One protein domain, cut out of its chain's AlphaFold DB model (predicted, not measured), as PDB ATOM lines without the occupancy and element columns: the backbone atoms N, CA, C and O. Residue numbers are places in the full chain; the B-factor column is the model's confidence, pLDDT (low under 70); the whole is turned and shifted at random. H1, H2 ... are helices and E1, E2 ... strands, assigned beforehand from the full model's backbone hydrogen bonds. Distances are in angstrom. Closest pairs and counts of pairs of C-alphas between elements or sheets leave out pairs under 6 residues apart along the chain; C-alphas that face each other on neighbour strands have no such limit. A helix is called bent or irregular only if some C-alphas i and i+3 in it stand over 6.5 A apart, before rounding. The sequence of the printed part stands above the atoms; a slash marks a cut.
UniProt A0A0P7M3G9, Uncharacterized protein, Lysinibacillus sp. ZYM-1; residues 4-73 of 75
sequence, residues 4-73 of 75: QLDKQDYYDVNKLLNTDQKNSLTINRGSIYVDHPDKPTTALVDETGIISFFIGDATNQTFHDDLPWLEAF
ATOM      1  N   GLN A   4      20.715  20.120  41.737       90.00
ATOM      2  CA  GLN A   4      21.976  19.759  41.096       90.00
ATOM      3  C   GLN A   4      22.858  19.027  42.112       90.00
ATOM      4  O   GLN A   4      23.090  19.542  43.204       90.00
ATOM      5  N   LEU A   5      23.335  17.835  41.758       88.19
ATOM      6  CA  LEU A   5      24.278  17.089  42.584       88.19
ATOM      7  C   LEU A   5      25.699  17.628  42.424       88.19
ATOM      8  O   LEU A   5      26.129  18.005  41.325       88.19
ATOM      9  N   ASP A   6      26.454  17.565  43.515       86.56
ATOM     10  CA  ASP A   6      27.896  17.732  43.481       86.56
ATOM     11  C   ASP A   6      28.562  16.498  42.865       86.56
ATOM     12  O   ASP A   6      28.115  15.363  43.026       86.56
ATOM     13  N   LYS A   7      29.683  16.709  42.168       83.56
ATOM     14  CA  LYS A   7      30.398  15.633  41.450       83.56
ATOM     15  C   LYS A   7      30.815  14.470  42.348       83.56
ATOM     16  O   LYS A   7      30.918  13.340  41.881       83.56
ATOM     17  N   GLN A   8      31.077  14.749  43.624       85.12
ATOM     18  CA  GLN A   8      31.441  13.736  44.612       85.12
ATOM     19  C   GLN A   8      30.293  12.758  44.909       85.12
ATOM     20  O   GLN A   8      30.566  11.622  45.279       85.12
ATOM     21  N   ASP A   9      29.044  13.168  44.668       85.00
ATOM     22  CA  ASP A   9      27.826  12.411  44.978       85.00
ATOM     23  C   ASP A   9      27.233  11.724  43.734       85.00
ATOM     24  O   ASP A   9      26.204  11.057  43.790       85.00
ATOM     25  N   TYR A  10      27.904  11.803  42.577       85.62
ATOM     26  CA  TYR A  10      27.423  11.182  41.331       85.62
ATOM     27  C   TYR A  10      27.301   9.657  41.426       85.62
ATOM     28  O   TYR A  10      26.530   9.039  40.689       85.62
ATOM     29  N   TYR A  11      28.025   9.026  42.353       82.19
ATOM     30  CA  TYR A  11      27.917   7.588  42.577       82.19
ATOM     31  C   TYR A  11      26.529   7.178  43.095       82.19
ATOM     32  O   TYR A  11      26.106   6.049  42.833       82.19
ATOM     33  N   ASP A  12      25.794   8.076  43.762       82.44
ATOM     34  CA  ASP A  12      24.465   7.781  44.306       82.44
ATOM     35  C   ASP A  12      23.411   7.559  43.227       82.44
ATOM     36  O   ASP A  12      22.380   6.935  43.485       82.44
ATOM     37  N   VAL A  13      23.687   8.010  42.007       83.69
ATOM     38  CA  VAL A  13      22.788   7.918  40.856       83.69
ATOM     39  C   VAL A  13      23.016   6.625  40.065       83.69
ATOM     40  O   VAL A  13      22.128   6.167  39.348       83.69
ATOM     41  N   ASN A  14      24.146   5.934  40.279       82.81
ATOM     42  CA  ASN A  14      24.449   4.643  39.641       82.81
ATOM     43  C   ASN A  14      23.427   3.547  39.968       82.81
ATOM     44  O   ASN A  14      23.273   2.585  39.210       82.81
ATOM     45  N   LYS A  15      22.730   3.673  41.104       83.94
ATOM     46  CA  LYS A  15      21.655   2.754  41.502       83.94
ATOM     47  C   LYS A  15      20.404   2.880  40.626       83.94
ATOM     48  O   LYS A  15      19.637   1.928  40.563       83.94
ATOM     49  N   LEU A  16      20.230   4.016  39.945       86.25
ATOM     50  CA  LEU A  16      19.109   4.279  39.040       86.25
ATOM     51  C   LEU A  16      19.334   3.730  37.631       86.25
ATOM     52  O   LEU A  16      18.386   3.605  36.860       86.25
ATOM     53  N   LEU A  17      20.579   3.391  37.297       83.69
ATOM     54  CA  LEU A  17      20.925   2.849  35.992       83.69
ATOM     55  C   LEU A  17      20.484   1.393  35.876       83.69
ATOM     56  O   LEU A  17      20.795   0.554  36.731       83.69
ATOM     57  N   ASN A  18      19.853   1.071  34.754       79.25
ATOM     58  CA  ASN A  18      19.669  -0.315  34.339       79.25
ATOM     59  C   ASN A  18      20.974  -0.894  33.742       79.25
ATOM     60  O   ASN A  18      21.965  -0.191  33.536       79.25
ATOM     61  N   THR A  19      21.021  -2.213  33.540       73.75
ATOM     62  CA  THR A  19      22.250  -2.935  33.152       73.75
ATOM     63  C   THR A  19      22.856  -2.420  31.844       73.75
ATOM     64  O   THR A  19      24.076  -2.302  31.740       73.75
ATOM     65  N   ASP A  20      22.015  -2.049  30.880       70.94
ATOM     66  CA  ASP A  20      22.454  -1.522  29.586       70.94
ATOM     67  C   ASP A  20      23.046  -0.111  29.721       70.94
ATOM     68  O   ASP A  20      24.077   0.206  29.127       70.94
ATOM     69  N   GLN A  21      22.451   0.717  30.582       73.75
ATOM     70  CA  GLN A  21      22.943   2.052  30.912       73.75
ATOM     71  C   GLN A  21      24.286   2.023  31.648       73.75
ATOM     72  O   GLN A  21      25.163   2.819  31.330       73.75
ATOM     73  N   LYS A  22      24.492   1.081  32.578       71.19
ATOM     74  CA  LYS A  22      25.753   0.958  33.339       71.19
ATOM     75  C   LYS A  22      26.980   0.726  32.461       71.19
ATOM     76  O   LYS A  22      28.068   1.164  32.817       71.19
ATOM     77  N   ASN A  23      26.805   0.045  31.332       60.31
ATOM     78  CA  ASN A  23      27.895  -0.254  30.406       60.31
ATOM     79  C   ASN A  23      28.130   0.859  29.375       60.31
ATOM     80  O   ASN A  23      29.202   0.908  28.776       60.31
ATOM     81  N   SER A  24      27.136   1.724  29.153       58.12
ATOM     82  CA  SER A  24      27.134   2.710  28.064       58.12
ATOM     83  C   SER A  24      27.332   4.152  28.552       58.12
ATOM     84  O   SER A  24      27.874   4.986  27.830       58.12
ATOM     85  N   LEU A  25      26.932   4.462  29.791       63.53
ATOM     86  CA  LEU A  25      26.957   5.820  30.330       63.53
ATOM     87  C   LEU A  25      28.243   6.120  31.093       63.53
ATOM     88  O   LEU A  25      28.483   5.620  32.190       63.53
ATOM     89  N   THR A  26      29.041   7.031  30.538       61.66
ATOM     90  CA  THR A  26      30.161   7.641  31.258       61.66
ATOM     91  C   THR A  26      29.644   8.862  32.018       61.66
ATOM     92  O   THR A  26      29.857   9.992  31.607       61.66
ATOM     93  N   ILE A  27      28.996   8.651  33.165       62.31
ATOM     94  CA  ILE A  27      28.335   9.691  33.994       62.31
ATOM     95  C   ILE A  27      29.285  10.812  34.495       62.31
ATOM     96  O   ILE A  27      28.884  11.782  35.126       62.31
ATOM     97  N   ASN A  28      30.572  10.749  34.162       58.94
ATOM     98  CA  ASN A  28      31.620  11.637  34.660       58.94
ATOM     99  C   ASN A  28      31.796  12.965  33.905       58.94
ATOM    100  O   ASN A  28      32.737  13.701  34.213       58.94
ATOM    101  N   ARG A  29      30.974  13.280  32.897       64.56
ATOM    102  CA  ARG A  29      31.218  14.443  32.016       64.56
ATOM    103  C   ARG A  29      30.141  15.525  32.025       64.56
ATOM    104  O   ARG A  29      30.367  16.574  31.428       64.56
ATOM    105  N   GLY A  30      29.031  15.302  32.722       77.94
ATOM    106  CA  GLY A  30      27.877  16.197  32.727       77.94
ATOM    107  C   GLY A  30      27.528  16.798  34.084       77.94
ATOM    108  O   GLY A  30      28.183  16.510  35.087       77.94
ATOM    109  N   SER A  31      26.477  17.617  34.094       86.50
ATOM    110  CA  SER A  31      25.746  17.988  35.309       86.50
ATOM    111  C   SER A  31      24.668  16.943  35.575       86.50
ATOM    112  O   SER A  31      24.009  16.486  34.644       86.50
ATOM    113  N   ILE A  32      24.468  16.572  36.839       87.75
ATOM    114  CA  ILE A  32      23.374  15.679  37.226       87.75
ATOM    115  C   ILE A  32      22.390  16.439  38.094       87.75
ATOM    116  O   ILE A  32      22.784  17.092  39.060       87.75
ATOM    117  N   TYR A  33      21.116  16.307  37.755       90.12
ATOM    118  CA  TYR A  33      20.010  16.895  38.481       90.12
ATOM    119  C   TYR A  33      19.071  15.798  38.971       90.12
ATOM    120  O   TYR A  33      18.764  14.879  38.215       90.12
ATOM    121  N   VAL A  34      18.616  15.880  40.217       91.75
ATOM    122  CA  VAL A  34      17.814  14.841  40.879       91.75
ATOM    123  C   VAL A  34      16.606  15.414  41.603       91.75
ATOM    124  O   VAL A  34      16.571  16.592  41.959       91.75
ATOM    125  N   ASP A  35      15.608  14.567  41.827       92.25
ATOM    126  CA  ASP A  35      14.424  14.873  42.633       92.25
ATOM    127  C   ASP A  35      14.735  14.946  44.139       92.25
ATOM    128  O   ASP A  35      14.187  15.784  44.862       92.25
ATOM    129  N   HIS A  36      15.648  14.094  44.607       90.75
ATOM    130  CA  HIS A  36      16.045  13.984  46.007       90.75
ATOM    131  C   HIS A  36      17.567  13.804  46.132       90.75
ATOM    132  O   HIS A  36      18.083  12.801  45.645       90.75
ATOM    133  N   PRO A  37      18.301  14.709  46.809       86.94
ATOM    134  CA  PRO A  37      19.763  14.635  46.877       86.94
ATOM    135  C   PRO A  37      20.265  13.405  47.649       86.94
ATOM    136  O   PRO A  37      21.185  12.738  47.193       86.94
ATOM    137  N   ASP A  38      19.617  13.032  48.759       88.12
ATOM    138  CA  ASP A  38      20.070  11.902  49.591       88.12
ATOM    139  C   ASP A  38      19.643  10.530  49.032       88.12
ATOM    140  O   ASP A  38      20.286   9.497  49.240       88.12
ATOM    141  N   LYS A  39      18.486  10.486  48.366       89.62
ATOM    142  CA  LYS A  39      17.863   9.255  47.855       89.62
ATOM    143  C   LYS A  39      17.195   9.516  46.506       89.62
ATOM    144  O   LYS A  39      15.969   9.458  46.433       89.62
ATOM    145  N   PRO A  40      17.985   9.785  45.458       91.19
ATOM    146  CA  PRO A  40      17.444  10.087  44.144       91.19
ATOM    147  C   PRO A  40      16.628   8.906  43.624       91.19
ATOM    148  O   PRO A  40      17.051   7.753  43.777       91.19
ATOM    149  N   THR A  41      15.470   9.201  43.031       92.88
ATOM    150  CA  THR A  41      14.607   8.220  42.349       92.88
ATOM    151  C   THR A  41      14.479   8.511  40.858       92.88
ATOM    152  O   THR A  41      14.376   7.576  40.063       92.88
ATOM    153  N   THR A  42      14.612   9.781  40.474       92.50
ATOM    154  CA  THR A  42      14.669  10.250  39.087       92.50
ATOM    155  C   THR A  42      15.858  11.189  38.939       92.50
ATOM    156  O   THR A  42      16.116  12.017  39.814       92.50
ATOM    157  N   ALA A  43      16.586  11.076  37.829       90.38
ATOM    158  CA  ALA A  43      17.660  12.001  37.513       90.38
ATOM    159  C   ALA A  43      17.694  12.381  36.032       90.38
ATOM    160  O   ALA A  43      17.389  11.570  35.155       90.38
ATOM    161  N   LEU A  44      18.129  13.612  35.779       88.81
ATOM    162  CA  LEU A  44      18.558  14.111  34.481       88.81
ATOM    163  C   LEU A  44      20.080  14.175  34.485       88.81
ATOM    164  O   LEU A  44      20.673  14.826  35.346       88.81
ATOM    165  N   VAL A  45      20.705  13.536  33.507       86.31
ATOM    166  CA  VAL A  45      22.133  13.698  33.249       86.31
ATOM    167  C   VAL A  45      22.278  14.541  31.995       86.31
ATOM    168  O   VAL A  45      21.822  14.138  30.926       86.31
ATOM    169  N   ASP A  46      22.902  15.703  32.143       83.06
ATOM    170  CA  ASP A  46      23.185  16.635  31.060       83.06
ATOM    171  C   ASP A  46      24.671  16.572  30.692       83.06
ATOM    172  O   ASP A  46      25.528  17.192  31.332       83.06
ATOM    173  N   GLU A  47      24.996  15.788  29.666       74.94
ATOM    174  CA  GLU A  47      26.320  15.770  29.062       74.94
ATOM    175  C   GLU A  47      26.482  16.975  28.130       74.94
ATOM    176  O   GLU A  47      26.063  16.995  26.967       74.94
ATOM    177  N   THR A  48      27.203  17.976  28.636       68.06
ATOM    178  CA  THR A  48      27.729  19.116  27.869       68.06
ATOM    179  C   THR A  48      26.674  20.017  27.208       68.06
ATOM    180  O   THR A  48      27.016  20.746  26.279       68.06
ATOM    181  N   GLY A  49      25.415  19.997  27.665       63.09
ATOM    182  CA  GLY A  49      24.334  20.846  27.143       63.09
ATOM    183  C   GLY A  49      23.810  20.436  25.761       63.09
ATOM    184  O   GLY A  49      22.958  21.119  25.199       63.09
ATOM    185  N   ILE A  50      24.328  19.341  25.190       67.25
ATOM    186  CA  ILE A  50      23.947  18.828  23.861       67.25
ATOM    187  C   ILE A  50      23.162  17.526  24.001       67.25
ATOM    188  O   ILE A  50      22.232  17.273  23.233       67.25
ATOM    189  N   ILE A  51      23.543  16.687  24.965       73.81
ATOM    190  CA  ILE A  51      22.928  15.383  25.184       73.81
ATOM    191  C   ILE A  51      22.442  15.337  26.623       73.81
ATOM    192  O   ILE A  51      23.231  15.300  27.560       73.81
ATOM    193  N   SER A  52      21.126  15.300  26.780       79.94
ATOM    194  CA  SER A  52      20.467  15.127  28.066       79.94
ATOM    195  C   SER A  52      19.633  13.852  28.043       79.94
ATOM    196  O   SER A  52      18.922  13.588  27.070       79.94
ATOM    197  N   PHE A  53      19.720  13.043  29.095       80.88
ATOM    198  CA  PHE A  53      18.933  11.816  29.215       80.88
ATOM    199  C   PHE A  53      18.455  11.580  30.647       80.88
ATOM    200  O   PHE A  53      19.090  11.973  31.625       80.88
ATOM    201  N   PHE A  54      17.311  10.908  30.743       86.31
ATOM    202  CA  PHE A  54      16.649  10.583  31.999       86.31
ATOM    203  C   PHE A  54      17.010   9.175  32.464       86.31
ATOM    204  O   PHE A  54      17.078   8.239  31.663       86.31
ATOM    205  N   ILE A  55      17.187   9.020  33.773       87.62
ATOM    206  CA  ILE A  55      17.415   7.734  34.437       87.62
ATOM    207  C   ILE A  55      16.549   7.629  35.698       87.62
ATOM    208  O   ILE A  55      16.229   8.637  36.329       87.62
ATOM    209  N   GLY A  56      16.180   6.404  36.076       89.12
ATOM    210  CA  GLY A  56      15.290   6.149  37.212       89.12
ATOM    211  C   GLY A  56      13.803   6.143  36.839       89.12
ATOM    212  O   GLY A  56      13.426   5.613  35.793       89.12
ATOM    213  N   ASP A  57      12.952   6.677  37.718       89.69
ATOM    214  CA  ASP A  57      11.496   6.651  37.554       89.69
ATOM    215  C   ASP A  57      11.029   7.611  36.449       89.69
ATOM    216  O   ASP A  57      11.031   8.834  36.607       89.69
ATOM    217  N   ALA A  58      10.593   7.031  35.330       83.75
ATOM    218  CA  ALA A  58      10.059   7.756  34.182       83.75
ATOM    219  C   ALA A  58       8.676   8.381  34.441       83.75
ATOM    220  O   ALA A  58       8.269   9.269  33.695       83.75
ATOM    221  N   THR A  59       7.959   7.941  35.479       88.25
ATOM    222  CA  THR A  59       6.595   8.391  35.799       88.25
ATOM    223  C   THR A  59       6.545   9.569  36.773       88.25
ATOM    224  O   THR A  59       5.460  10.056  37.089       88.25
ATOM    225  N   ASN A  60       7.703  10.066  37.222       88.75
ATOM    226  CA  ASN A  60       7.813  11.180  38.160       88.75
ATOM    227  C   ASN A  60       7.437  12.522  37.506       88.75
ATOM    228  O   ASN A  60       8.292  13.319  37.121       88.75
ATOM    229  N   GLN A  61       6.132  12.766  37.373       86.12
ATOM    230  CA  GLN A  61       5.582  13.945  36.700       86.12
ATOM    231  C   GLN A  61       6.052  15.256  37.341       86.12
ATOM    232  O   GLN A  61       6.406  16.186  36.630       86.12
ATOM    233  N   THR A  62       6.153  15.300  38.672       87.69
ATOM    234  CA  THR A  62       6.647  16.474  39.406       87.69
ATOM    235  C   THR A  62       8.058  16.870  38.972       87.69
ATOM    236  O   THR A  62       8.348  18.053  38.824       87.69
ATOM    237  N   PHE A  63       8.944  15.893  38.756       87.94
ATOM    238  CA  PHE A  63      10.299  16.157  38.275       87.94
ATOM    239  C   PHE A  63      10.289  16.727  36.851       87.94
ATOM    240  O   PHE A  63      10.990  17.696  36.569       87.94
ATOM    241  N   HIS A  64       9.464  16.163  35.968       83.69
ATOM    242  CA  HIS A  64       9.333  16.624  34.581       83.69
ATOM    243  C   HIS A  64       8.729  18.027  34.474       83.69
ATOM    244  O   HIS A  64       9.143  18.807  33.620       83.69
ATOM    245  N   ASP A  65       7.791  18.366  35.356       86.50
ATOM    246  CA  ASP A  65       7.124  19.670  35.370       86.50
ATOM    247  C   ASP A  65       8.041  20.795  35.892       86.50
ATOM    248  O   ASP A  65       7.891  21.950  35.491       86.50
ATOM    249  N   ASP A  66       9.016  20.470  36.748       82.94
ATOM    250  CA  ASP A  66       9.996  21.424  37.294       82.94
ATOM    251  C   ASP A  66      11.186  21.684  36.346       82.94
ATOM    252  O   ASP A  66      11.929  22.657  36.502       82.94
ATOM    253  N   LEU A  67      11.369  20.828  35.345       75.44
ATOM    254  CA  LEU A  67      12.481  20.827  34.391       75.44
ATOM    255  C   LEU A  67      12.554  22.026  33.420       75.44
ATOM    256  O   LEU A  67      13.671  22.454  33.121       75.44
ATOM    257  N   PRO A  68      11.438  22.638  32.960       66.12
ATOM    258  CA  PRO A  68      11.463  23.833  32.108       66.12
ATOM    259  C   PRO A  68      12.243  25.012  32.711       66.12
ATOM    260  O   PRO A  68      12.699  25.893  31.985       66.12
ATOM    261  N   TRP A  69      12.426  25.032  34.036       56.75
ATOM    262  CA  TRP A  69      13.246  26.032  34.717       56.75
ATOM    263  C   TRP A  69      14.752  25.839  34.504       56.75
ATOM    264  O   TRP A  69      15.484  26.822  34.554       56.75
ATOM    265  N   LEU A  70      15.229  24.617  34.246       56.25
ATOM    266  CA  LEU A  70      16.651  24.320  34.031       56.25
ATOM    267  C   LEU A  70      17.138  24.725  32.635       56.25
ATOM    268  O   LEU A  70      18.247  25.247  32.513       56.25
ATOM    269  N   GLU A  71      16.306  24.590  31.596       53.69
ATOM    270  CA  GLU A  71      16.655  25.055  30.241       53.69
ATOM    271  C   GLU A  71      16.895  26.575  30.186       53.69
ATOM    272  O   GLU A  71      17.676  27.060  29.365       53.69
ATOM    273  N   ALA A  72      16.287  27.342  31.099       52.25
ATOM    274  CA  ALA A  72      16.465  28.789  31.185       52.25
ATOM    275  C   ALA A  72      17.870  29.222  31.659       52.25
ATOM    276  O   ALA A  72      18.260  30.361  31.400       52.25
ATOM    277  N   PHE A  73      18.635  28.337  32.313       47.38
ATOM    278  CA  PHE A  73      19.989  28.614  32.819       47.38
ATOM    279  C   PHE A  73      21.114  28.088  31.909       47.38
ATOM    280  O   PHE A  73      22.282  28.331  32.198       47.38
TER     281      PHE A  73
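This is residues 4 to 73 of the 75 residues of an uncharacterized protein of Lysinibacillus sp. ZYM-1 (UniProt A0A0P7M3G9). A three-stranded antiparallel sheet stands in the middle, with H1 slantwise over one face; H2 lies toward one end of the longest axis, and H3 and H4 toward the other. The printed part has 70 residues, with four named helices and three named strands in the order H1 H2 E1 E2 E3 H3 H4; the sheet's order is E1 E2 E3 and the class is mixed. The whole is compact, with a radius of gyration of the C-alphas of 11.3 A and spans of 30 by 24 by 21 A.

H1, residues 7 to 16, is close to but not clearly touching H2, residues 19 to 24; their closest C-alphas, of Asn 14 and Lys 22, are 7.4 A apart. E1, residues 31 to 34, E2, residues 42 to 47, and E3, residues 51 to 56, form a meander, each strand the antiparallel neighbour of the one before, and E1 and E2 as well as E2 and E3 are hairpins. N 33 and O 44 are 2.9 A apart, and N 45 and O 53 also 2.9 A, within hydrogen-bond range. H1 and the sheet make two layers, a helix on one face of a sheet, at a height over the sheet of 9.3 A. The closest C-alphas of H1 and E3, those of Leu 16 and Gly 56, are 4.6 A apart. H3, residues 61 to 66, only grazes the sheet, with residues 63 to 64. H4, residues 68 to 71, and H3 meet only through their link. In H3 every O i to N i+4 pair is within hydrogen-bond range, in H2 1 of 2, in H1 0 of 6 with 5 of 7 O i to N i+3 pairs; H4 is too short for an i+4 pair.

H1 begins at C-alpha 7 (30.398, 15.633, 41.450), is 16.2 A long and is irregular, with C-alphas 8 and 11 at 7.4 A. E2 is 16.3 A and E3 17.0 A long. H4 ends at C-alpha 71 (16.655, 25.055, 30.241).

The C-alphas of Thr 19 and Ala 72, the two farthest apart, are 32.3 A apart. The printed part has no cut and no long link. The mean pLDDT of the printed part is 79.1; residues 23 to 29, 48 to 50 and 68 to 73 are under 70.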